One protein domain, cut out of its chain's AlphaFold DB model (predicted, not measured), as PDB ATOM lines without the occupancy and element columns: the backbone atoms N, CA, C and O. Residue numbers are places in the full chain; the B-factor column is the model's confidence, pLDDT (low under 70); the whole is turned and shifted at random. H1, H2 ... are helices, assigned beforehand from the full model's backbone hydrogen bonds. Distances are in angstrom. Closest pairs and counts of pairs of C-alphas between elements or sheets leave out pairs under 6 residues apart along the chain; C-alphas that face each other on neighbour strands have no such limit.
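Overview. This is residues 5 to 59 of the 142 residues of an uncharacterized protein of Pseudomonas mendocina (UniProt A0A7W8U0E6). Picture a small rounded ball of short helices: H1, H2, H4 and H5 stand at four corners round the middle, each running roughly opposite to the next, and H3 crosses one end of this ring, near the first residues of H1 and the last residues of H2 and H5. H1 and H2 make a nearly antiparallel hairpin, while H4 and H5 touch at a wider angle, and the ring is less well formed between H2 and H4, which come close with one pair of C-alphas within 8 A. The printed part has 55 residues with five named helices, H1 to H5 in chain order, and no named strand; its class is all helix. It is compact, with a radius of gyration of the C-alphas of 9.5 A and spans of 24 by 22 by 20 A.

Along the chain. Find C-alpha 5 at (45.582, -19.064, -49.716); from there H1 runs through residues 5 to 14, 14.3 A from first to last C-alpha. H2 takes residues 20 to 29, also 14.3 A, and begins at C-alpha 20, (42.147, -15.271, -35.106). Next come H3, residues 31 to 37, 10.1 A, and H4, residues 40 to 46, 9.9 A. H5, residues 52 to 58, is 10.3 A long and ends at C-alpha 58, (34.696, -19.258, -48.875).

Arrangement. Begin with H1, which forms a helical hairpin with H2: they touch, with the closest C-alphas those of Leu 9 and Val 23, 6.6 A apart, at a shallow tilt of 16 degrees, opposite ways. H1 also touches H5, closest at the C-alphas of Ser 7 and Cys 58, 6.1 A, at a steep tilt of 37 degrees, only just past shallow, opposite ways. Look at the C-alphas of Thr 42 and Pro 53, 5.6 A apart, for the closest pair where H4 touches H5, at a steep tilt of 55 degrees. H2 and H4 are close but not clearly touching, with the C-alphas of Thr 24 and Leu 46 closest at 7.1 A. H3 touches no helix; it is close to H2 but not clearly touching, with the C-alphas of Val 27 and Ala 34 closest at 6.0 A, and about perpendicular to it at 77 degrees. H1 and H4 are apart, as are H2 and H5. In H1, H2, H3, H4 and H5 every O i to N i+4 pair is within hydrogen-bond range.

Size, cuts and confidence. The two C-alphas farthest apart are those of Val 15 and Asp 32, at 25.4 A. The printed part has no cut, and the four links between its helices are tight. The mean pLDDT of the printed part is 93.7, and no printed residue is under 70.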
ATOM      1  N   GLN A   5      44.897 -19.273 -51.002       89.88
ATOM      2  CA  GLN A   5      45.582 -19.064 -49.716       89.88
ATOM      3  C   GLN A   5      44.641 -18.611 -48.584       89.88
ATOM      4  O   GLN A   5      44.784 -19.070 -47.448       89.88
ATOM      5  N   LEU A   6      43.654 -17.756 -48.879       91.88
ATOM      6  CA  LEU A   6      42.649 -17.342 -47.892       91.88
ATOM      7  C   LEU A   6      41.793 -18.536 -47.448       91.88
ATOM      8  O   LEU A   6      41.556 -18.709 -46.255       91.88
ATOM      9  N   SER A   7      41.373 -19.385 -48.388       92.69
ATOM     10  CA  SER A   7      40.597 -20.594 -48.096       92.69
ATOM     11  C   SER A   7      41.372 -21.563 -47.199       92.69
ATOM     12  O   SER A   7      40.816 -22.064 -46.223       92.69
ATOM     13  N   LEU A   8      42.671 -21.763 -47.450       93.25
ATOM     14  CA  LEU A   8      43.532 -22.596 -46.601       93.25
ATOM     15  C   LEU A   8      43.654 -22.045 -45.171       93.25
ATOM     16  O   LEU A   8      43.551 -22.805 -44.203       93.25
ATOM     17  N   LEU A   9      43.824 -20.727 -45.022       95.12
ATOM     18  CA  LEU A   9      43.866 -20.072 -43.711       95.12
ATOM     19  C   LEU A   9      42.532 -20.193 -42.974       95.12
ATOM     20  O   LEU A   9      42.503 -20.558 -41.802       95.12
ATOM     21  N   LEU A  10      41.418 -19.936 -43.661       95.56
ATOM     22  CA  LEU A  10      40.082 -20.073 -43.084       95.56
ATOM     23  C   LEU A  10      39.805 -21.519 -42.659       95.56
ATOM     24  O   LEU A  10      39.250 -21.739 -41.584       95.56
ATOM     25  N   GLN A  11      40.239 -22.504 -43.449       94.56
ATOM     26  CA  GLN A  11      40.109 -23.913 -43.093       94.56
ATOM     27  C   GLN A  11      40.902 -24.244 -41.825       94.56
ATOM     28  O   GLN A  11      40.341 -24.829 -40.901       94.56
ATOM     29  N   ALA A  12      42.168 -23.818 -41.736       95.06
ATOM     30  CA  ALA A  12      42.982 -24.003 -40.535       95.06
ATOM     31  C   ALA A  12      42.379 -23.290 -39.310       95.06
ATOM     32  O   ALA A  12      42.366 -23.848 -38.213       95.06
ATOM     33  N   ARG A  13      41.832 -22.082 -39.496       95.50
ATOM     34  CA  ARG A  13      41.199 -21.303 -38.426       95.50
ATOM     35  C   ARG A  13      39.925 -21.956 -37.907       95.50
ATOM     36  O   ARG A  13      39.709 -21.938 -36.694       95.50
ATOM     37  N   ARG A  14      39.089 -22.511 -38.791       95.31
ATOM     38  CA  ARG A  14      37.805 -23.139 -38.436       95.31
ATOM     39  C   ARG A  14      37.977 -24.290 -37.450       95.31
ATOM     40  O   ARG A  14      37.194 -24.392 -36.512       95.31
ATOM     41  N   VAL A  15      39.020 -25.096 -37.640       93.00
ATOM     42  CA  VAL A  15      39.403 -26.193 -36.733       93.00
ATOM     43  C   VAL A  15      40.481 -25.787 -35.722       93.00
ATOM     44  O   VAL A  15      41.182 -26.638 -35.187       93.00
ATOM     45  N   GLU A  16      40.634 -24.482 -35.488       92.94
ATOM     46  CA  GLU A  16      41.456 -23.901 -34.416       92.94
ATOM     47  C   GLU A  16      42.948 -24.272 -34.459       92.94
ATOM     48  O   GLU A  16      43.651 -24.168 -33.458       92.94
ATOM     49  N   ARG A  17      43.464 -24.643 -35.639       95.19
ATOM     50  CA  ARG A  17      44.902 -24.878 -35.858       95.19
ATOM     51  C   ARG A  17      45.716 -23.586 -35.871       95.19
ATOM     52  O   ARG A  17      46.911 -23.627 -35.605       95.19
ATOM     53  N   ILE A  18      45.073 -22.469 -36.205       95.94
ATOM     54  CA  ILE A  18      45.639 -21.119 -36.133       95.94
ATOM     55  C   ILE A  18      44.687 -20.194 -35.378       95.94
ATOM     56  O   ILE A  18      43.477 -20.441 -35.297       95.94
ATOM     57  N   THR A  19      45.234 -19.110 -34.851       94.62
ATOM     58  CA  THR A  19      44.512 -18.093 -34.088       94.62
ATOM     59  C   THR A  19      43.776 -17.101 -34.990       94.62
ATOM     60  O   THR A  19      44.036 -16.974 -36.188       94.62
ATOM     61  N   GLN A  20      42.831 -16.359 -34.404       93.38
ATOM     62  CA  GLN A  20      42.147 -15.271 -35.106       93.38
ATOM     63  C   GLN A  20      43.101 -14.125 -35.473       93.38
ATOM     64  O   GLN A  20      42.926 -13.488 -36.516       93.38
ATOM     65  N   ASP A  21      44.114 -13.880 -34.646       93.62
ATOM     66  CA  ASP A  21      45.091 -12.814 -34.860       93.62
ATOM     67  C   ASP A  21      45.982 -13.118 -36.066       93.62
ATOM     68  O   ASP A  21      46.215 -12.234 -36.885       93.62
ATOM     69  N   GLU A  22      46.390 -14.378 -36.250       94.75
ATOM     70  CA  GLU A  22      47.139 -14.813 -37.437       94.75
ATOM     71  C   GLU A  22      46.346 -14.595 -38.733       94.75
ATOM     72  O   GLU A  22      46.887 -14.087 -39.719       94.75
ATOM     73  N   VAL A  23      45.046 -14.913 -38.731       94.94
ATOM     74  CA  VAL A  23      44.172 -14.648 -39.887       94.94
ATOM     75  C   VAL A  23      44.039 -13.149 -40.134       94.94
ATOM     76  O   VAL A  23      44.157 -12.700 -41.272       94.94
ATOM     77  N   THR A  24      43.814 -12.366 -39.080       93.38
ATOM     78  CA  THR A  24      43.621 -10.914 -39.189       93.38
ATOM     79  C   THR A  24      44.885 -10.226 -39.701       93.38
ATOM     80  O   THR A  24      44.803  -9.422 -40.627       93.38
ATOM     81  N   ALA A  25      46.058 -10.612 -39.191       93.94
ATOM     82  CA  ALA A  25      47.348 -10.114 -39.654       93.94
ATOM     83  C   ALA A  25      47.579 -10.416 -41.141       93.94
ATOM     84  O   ALA A  25      48.026  -9.543 -41.889       93.94
ATOM     85  N   TRP A  26      47.228 -11.623 -41.603       94.62
ATOM     86  CA  TRP A  26      47.324 -11.956 -43.024       94.62
ATOM     87  C   TRP A  26      46.360 -11.121 -43.876       94.62
ATOM     88  O   TRP A  26      46.771 -10.590 -44.910       94.62
ATOM     89  N   VAL A  27      45.104 -10.972 -43.438       93.75
ATOM     90  CA  VAL A  27      44.071 -10.184 -44.131       93.75
ATOM     91  C   VAL A  27      44.459  -8.709 -44.226       93.75
ATOM     92  O   VAL A  27      44.214  -8.086 -45.258       93.75
ATOM     93  N   ASP A  28      45.076  -8.151 -43.186       92.75
ATOM     94  CA  ASP A  28      45.573  -6.774 -43.185       92.75
ATOM     95  C   ASP A  28      46.761  -6.600 -44.142       92.75
ATOM     96  O   ASP A  28      46.796  -5.636 -44.908       92.75
ATOM     97  N   ALA A  29      47.698  -7.553 -44.161       93.88
ATOM     98  CA  ALA A  29      48.841  -7.538 -45.077       93.88
ATOM     99  C   ALA A  29      48.445  -7.759 -46.553       93.88
ATOM    100  O   ALA A  29      49.152  -7.307 -47.451       93.88
ATOM    101  N   HIS A  30      47.313  -8.425 -46.810       93.44
ATOM    102  CA  HIS A  30      46.830  -8.788 -48.149       93.44
ATOM    103  C   HIS A  30      45.419  -8.239 -48.421       93.44
ATOM    104  O   HIS A  30      44.571  -8.926 -49.000       93.44
ATOM    105  N   ALA A  31      45.158  -6.994 -48.008       91.19
ATOM    106  CA  ALA A  31      43.825  -6.388 -48.028       91.19
ATOM    107  C   ALA A  31      43.141  -6.430 -49.408       91.19
ATOM    108  O   ALA A  31      41.959  -6.773 -49.492       91.19
ATOM    109  N   ASP A  32      43.872  -6.143 -50.487       90.69
ATOM    110  CA  ASP A  32      43.328  -6.165 -51.851       90.69
ATOM    111  C   ASP A  32      42.877  -7.575 -52.251       90.69
ATOM    112  O   ASP A  32      41.744  -7.770 -52.694       90.69
ATOM    113  N   ALA A  33      43.723  -8.583 -52.010       89.88
ATOM    114  CA  ALA A  33      43.399  -9.975 -52.305       89.88
ATOM    115  C   ALA A  33      42.191 -10.450 -51.483       89.88
ATOM    116  O   ALA A  33      41.232 -10.971 -52.051       89.88
ATOM    117  N   ALA A  34      42.180 -10.197 -50.171       90.12
ATOM    118  CA  ALA A  34      41.075 -10.587 -49.299       90.12
ATOM    119  C   ALA A  34      39.751  -9.892 -49.672       90.12
ATOM    120  O   ALA A  34      38.701 -10.531 -49.701       90.12
ATOM    121  N   SER A  35      39.790  -8.596 -49.997       90.56
ATOM    122  CA  SER A  35      38.593  -7.823 -50.361       90.56
ATOM    123  C   SER A  35      38.025  -8.167 -51.742       90.56
ATOM    124  O   SER A  35      36.839  -7.947 -51.976       90.56
ATOM    125  N   SER A  36      38.840  -8.732 -52.641       91.06
ATOM    126  CA  SER A  36      38.374  -9.255 -53.932       91.06
ATOM    127  C   SER A  36      37.660 -10.609 -53.829       91.06
ATOM    128  O   SER A  36      36.814 -10.911 -54.667       91.06
ATOM    129  N   GLN A  37      37.981 -11.410 -52.807       90.38
ATOM    130  CA  GLN A  37      37.426 -12.757 -52.611       90.38
ATOM    131  C   GLN A  37      36.204 -12.778 -51.688       90.38
ATOM    132  O   GLN A  37      35.387 -13.690 -51.770       90.38
ATOM    133  N   LEU A  38      36.079 -11.782 -50.810       93.50
ATOM    134  CA  LEU A  38      35.002 -11.675 -49.833       93.50
ATOM    135  C   LEU A  38      34.090 -10.492 -50.133       93.50
ATOM    136  O   LEU A  38      34.537  -9.383 -50.427       93.50
ATOM    137  N   LYS A  39      32.794 -10.669 -49.888       95.69
ATOM    138  CA  LYS A  39      31.864  -9.554 -49.728       95.69
ATOM    139  C   LYS A  39      32.401  -8.598 -48.671       95.69
ATOM    140  O   LYS A  39      32.849  -9.004 -47.596       95.69
ATOM    141  N   ARG A  40      32.249  -7.298 -48.928       95.12
ATOM    142  CA  ARG A  40      32.716  -6.229 -48.032       95.12
ATOM    143  C   ARG A  40      32.280  -6.435 -46.577       95.12
ATOM    144  O   ARG A  40      33.071  -6.221 -45.667       95.12
ATOM    145  N   THR A  41      31.036  -6.851 -46.346       95.88
ATOM    146  CA  THR A  41      30.509  -7.111 -44.996       95.88
ATOM    147  C   THR A  41      31.232  -8.260 -44.300       95.88
ATOM    148  O   THR A  41      31.546  -8.150 -43.119       95.88
ATOM    149  N   THR A  42      31.518  -9.335 -45.031       96.25
ATOM    150  CA  THR A  42      32.231 -10.518 -44.539       96.25
ATOM    151  C   THR A  42      33.682 -10.178 -44.221       96.25
ATOM    152  O   THR A  42      34.144 -10.450 -43.118       96.25
ATOM    153  N   TYR A  43      34.362  -9.476 -45.129       95.69
ATOM    154  CA  TYR A  43      35.717  -8.964 -44.913       95.69
ATOM    155  C   TYR A  43      35.822  -8.097 -43.646       95.69
ATOM    156  O   TYR A  43      36.700  -8.305 -42.811       95.69
ATOM    157  N   LEU A  44      34.895  -7.149 -43.456       95.19
ATOM    158  CA  LEU A  44      34.900  -6.274 -42.278       95.19
ATOM    159  C   LEU A  44      34.641  -7.032 -40.969       95.19
ATOM    160  O   LEU A  44      35.188  -6.646 -39.939       95.19
ATOM    161  N   LYS A  45      33.814  -8.082 -40.989       95.06
ATOM    162  CA  LYS A  45      33.567  -8.937 -39.818       95.06
ATOM    163  C   LYS A  45      34.771  -9.814 -39.488       95.06
ATOM    164  O   LYS A  45      35.176  -9.851 -38.330       95.06
ATOM    165  N   LEU A  46      35.409 -10.393 -40.507       94.69
ATOM    166  CA  LEU A  46      36.625 -11.189 -40.345       94.69
ATOM    167  C   LEU A  46      37.733 -10.377 -39.659       94.69
ATOM    168  O   LEU A  46      38.327 -10.844 -38.691       94.69
ATOM    169  N   ARG A  47      37.936  -9.120 -40.077       93.38
ATOM    170  CA  ARG A  47      38.890  -8.191 -39.437       93.38
ATOM    171  C   ARG A  47      38.528  -7.789 -38.007       93.38
ATOM    172  O   ARG A  47      39.384  -7.324 -37.269       93.38
ATOM    173  N   ARG A  48      37.259  -7.925 -37.622       92.69
ATOM    174  CA  ARG A  48      36.765  -7.650 -36.262       92.69
ATOM    175  C   ARG A  48      36.762  -8.892 -35.371       92.69
ATOM    176  O   ARG A  48      36.261  -8.818 -34.255       92.69
ATOM    177  N   GLY A  49      37.294 -10.012 -35.856       91.06
ATOM    178  CA  GLY A  49      37.373 -11.253 -35.094       91.06
ATOM    179  C   GLY A  49      36.148 -12.160 -35.209       91.06
ATOM    180  O   GLY A  49      36.060 -13.122 -34.455       91.06
ATOM    181  N   ASP A  50      35.230 -11.890 -36.142       92.75
ATOM    182  CA  ASP A  50      34.106 -12.776 -36.471       92.75
ATOM    183  C   ASP A  50      34.398 -13.508 -37.795       92.75
ATOM    184  O   ASP A  50      34.111 -12.975 -38.876       92.75
ATOM    185  N   PRO A  51      35.010 -14.709 -37.750       94.31
ATOM    186  CA  PRO A  51      35.372 -15.447 -38.952       94.31
ATOM    187  C   PRO A  51      34.198 -16.230 -39.551       94.31
ATOM    188  O   PRO A  51      34.292 -16.711 -40.680       94.31
ATOM    189  N   GLN A  52      33.083 -16.347 -38.826       94.31
ATOM    190  CA  GLN A  52      31.984 -17.236 -39.180       94.31
ATOM    191  C   GLN A  52      31.391 -16.956 -40.575       94.31
ATOM    192  O   GLN A  52      31.225 -17.897 -41.359       94.31
ATOM    193  N   PRO A  53      31.122 -15.695 -40.969       94.62
ATOM    194  CA  PRO A  53      30.608 -15.410 -42.304       94.62
ATOM    195  C   PRO A  53      31.615 -15.756 -43.406       94.62
ATOM    196  O   PRO A  53      31.206 -16.160 -44.490       94.62
ATOM    197  N   ALA A  54      32.921 -15.645 -43.130       95.50
ATOM    198  CA  ALA A  54      33.967 -15.982 -44.091       95.50
ATOM    199  C   ALA A  54      34.060 -17.495 -44.315       95.50
ATOM    200  O   ALA A  54      34.247 -17.928 -45.449       95.50
ATOM    201  N   PHE A  55      33.847 -18.306 -43.274       95.62
ATOM    202  CA  PHE A  55      33.742 -19.758 -43.431       95.62
ATOM    203  C   PHE A  55      32.587 -20.141 -44.355       95.62
ATOM    204  O   PHE A  55      32.775 -20.894 -45.305       95.62
ATOM    205  N   LEU A  56      31.401 -19.571 -44.124       94.31
ATOM    206  CA  LEU A  56      30.222 -19.866 -44.935       94.31
ATOM    207  C   LEU A  56      30.377 -19.412 -46.392       94.31
ATOM    208  O   LEU A  56      29.825 -20.053 -47.288       94.31
ATOM    209  N   GLU A  57      31.094 -18.315 -46.620       93.94
ATOM    210  CA  GLU A  57      31.279 -17.731 -47.944       93.94
ATOM    211  C   GLU A  57      32.379 -18.425 -48.758       93.94
ATOM    212  O   GLU A  57      32.142 -18.746 -49.921       93.94
ATOM    213  N   CYS A  58      33.542 -18.701 -48.159       92.19
ATOM    214  CA  CYS A  58      34.696 -19.258 -48.875       92.19
ATOM    215  C   CYS A  58      34.790 -20.783 -48.820       92.19
ATOM    216  O   CYS A  58      35.315 -21.398 -49.745       92.19
ATOM    217  N   LEU A  59      34.328 -21.412 -47.738       93.06
ATOM    218  CA  LEU A  59      34.508 -22.848 -47.532       93.06
ATOM    219  C   LEU A  59      33.209 -23.564 -47.875       93.06
ATOM    220  O   LEU A  59      32.261 -23.575 -47.092       93.06
TER     221      LEU A  59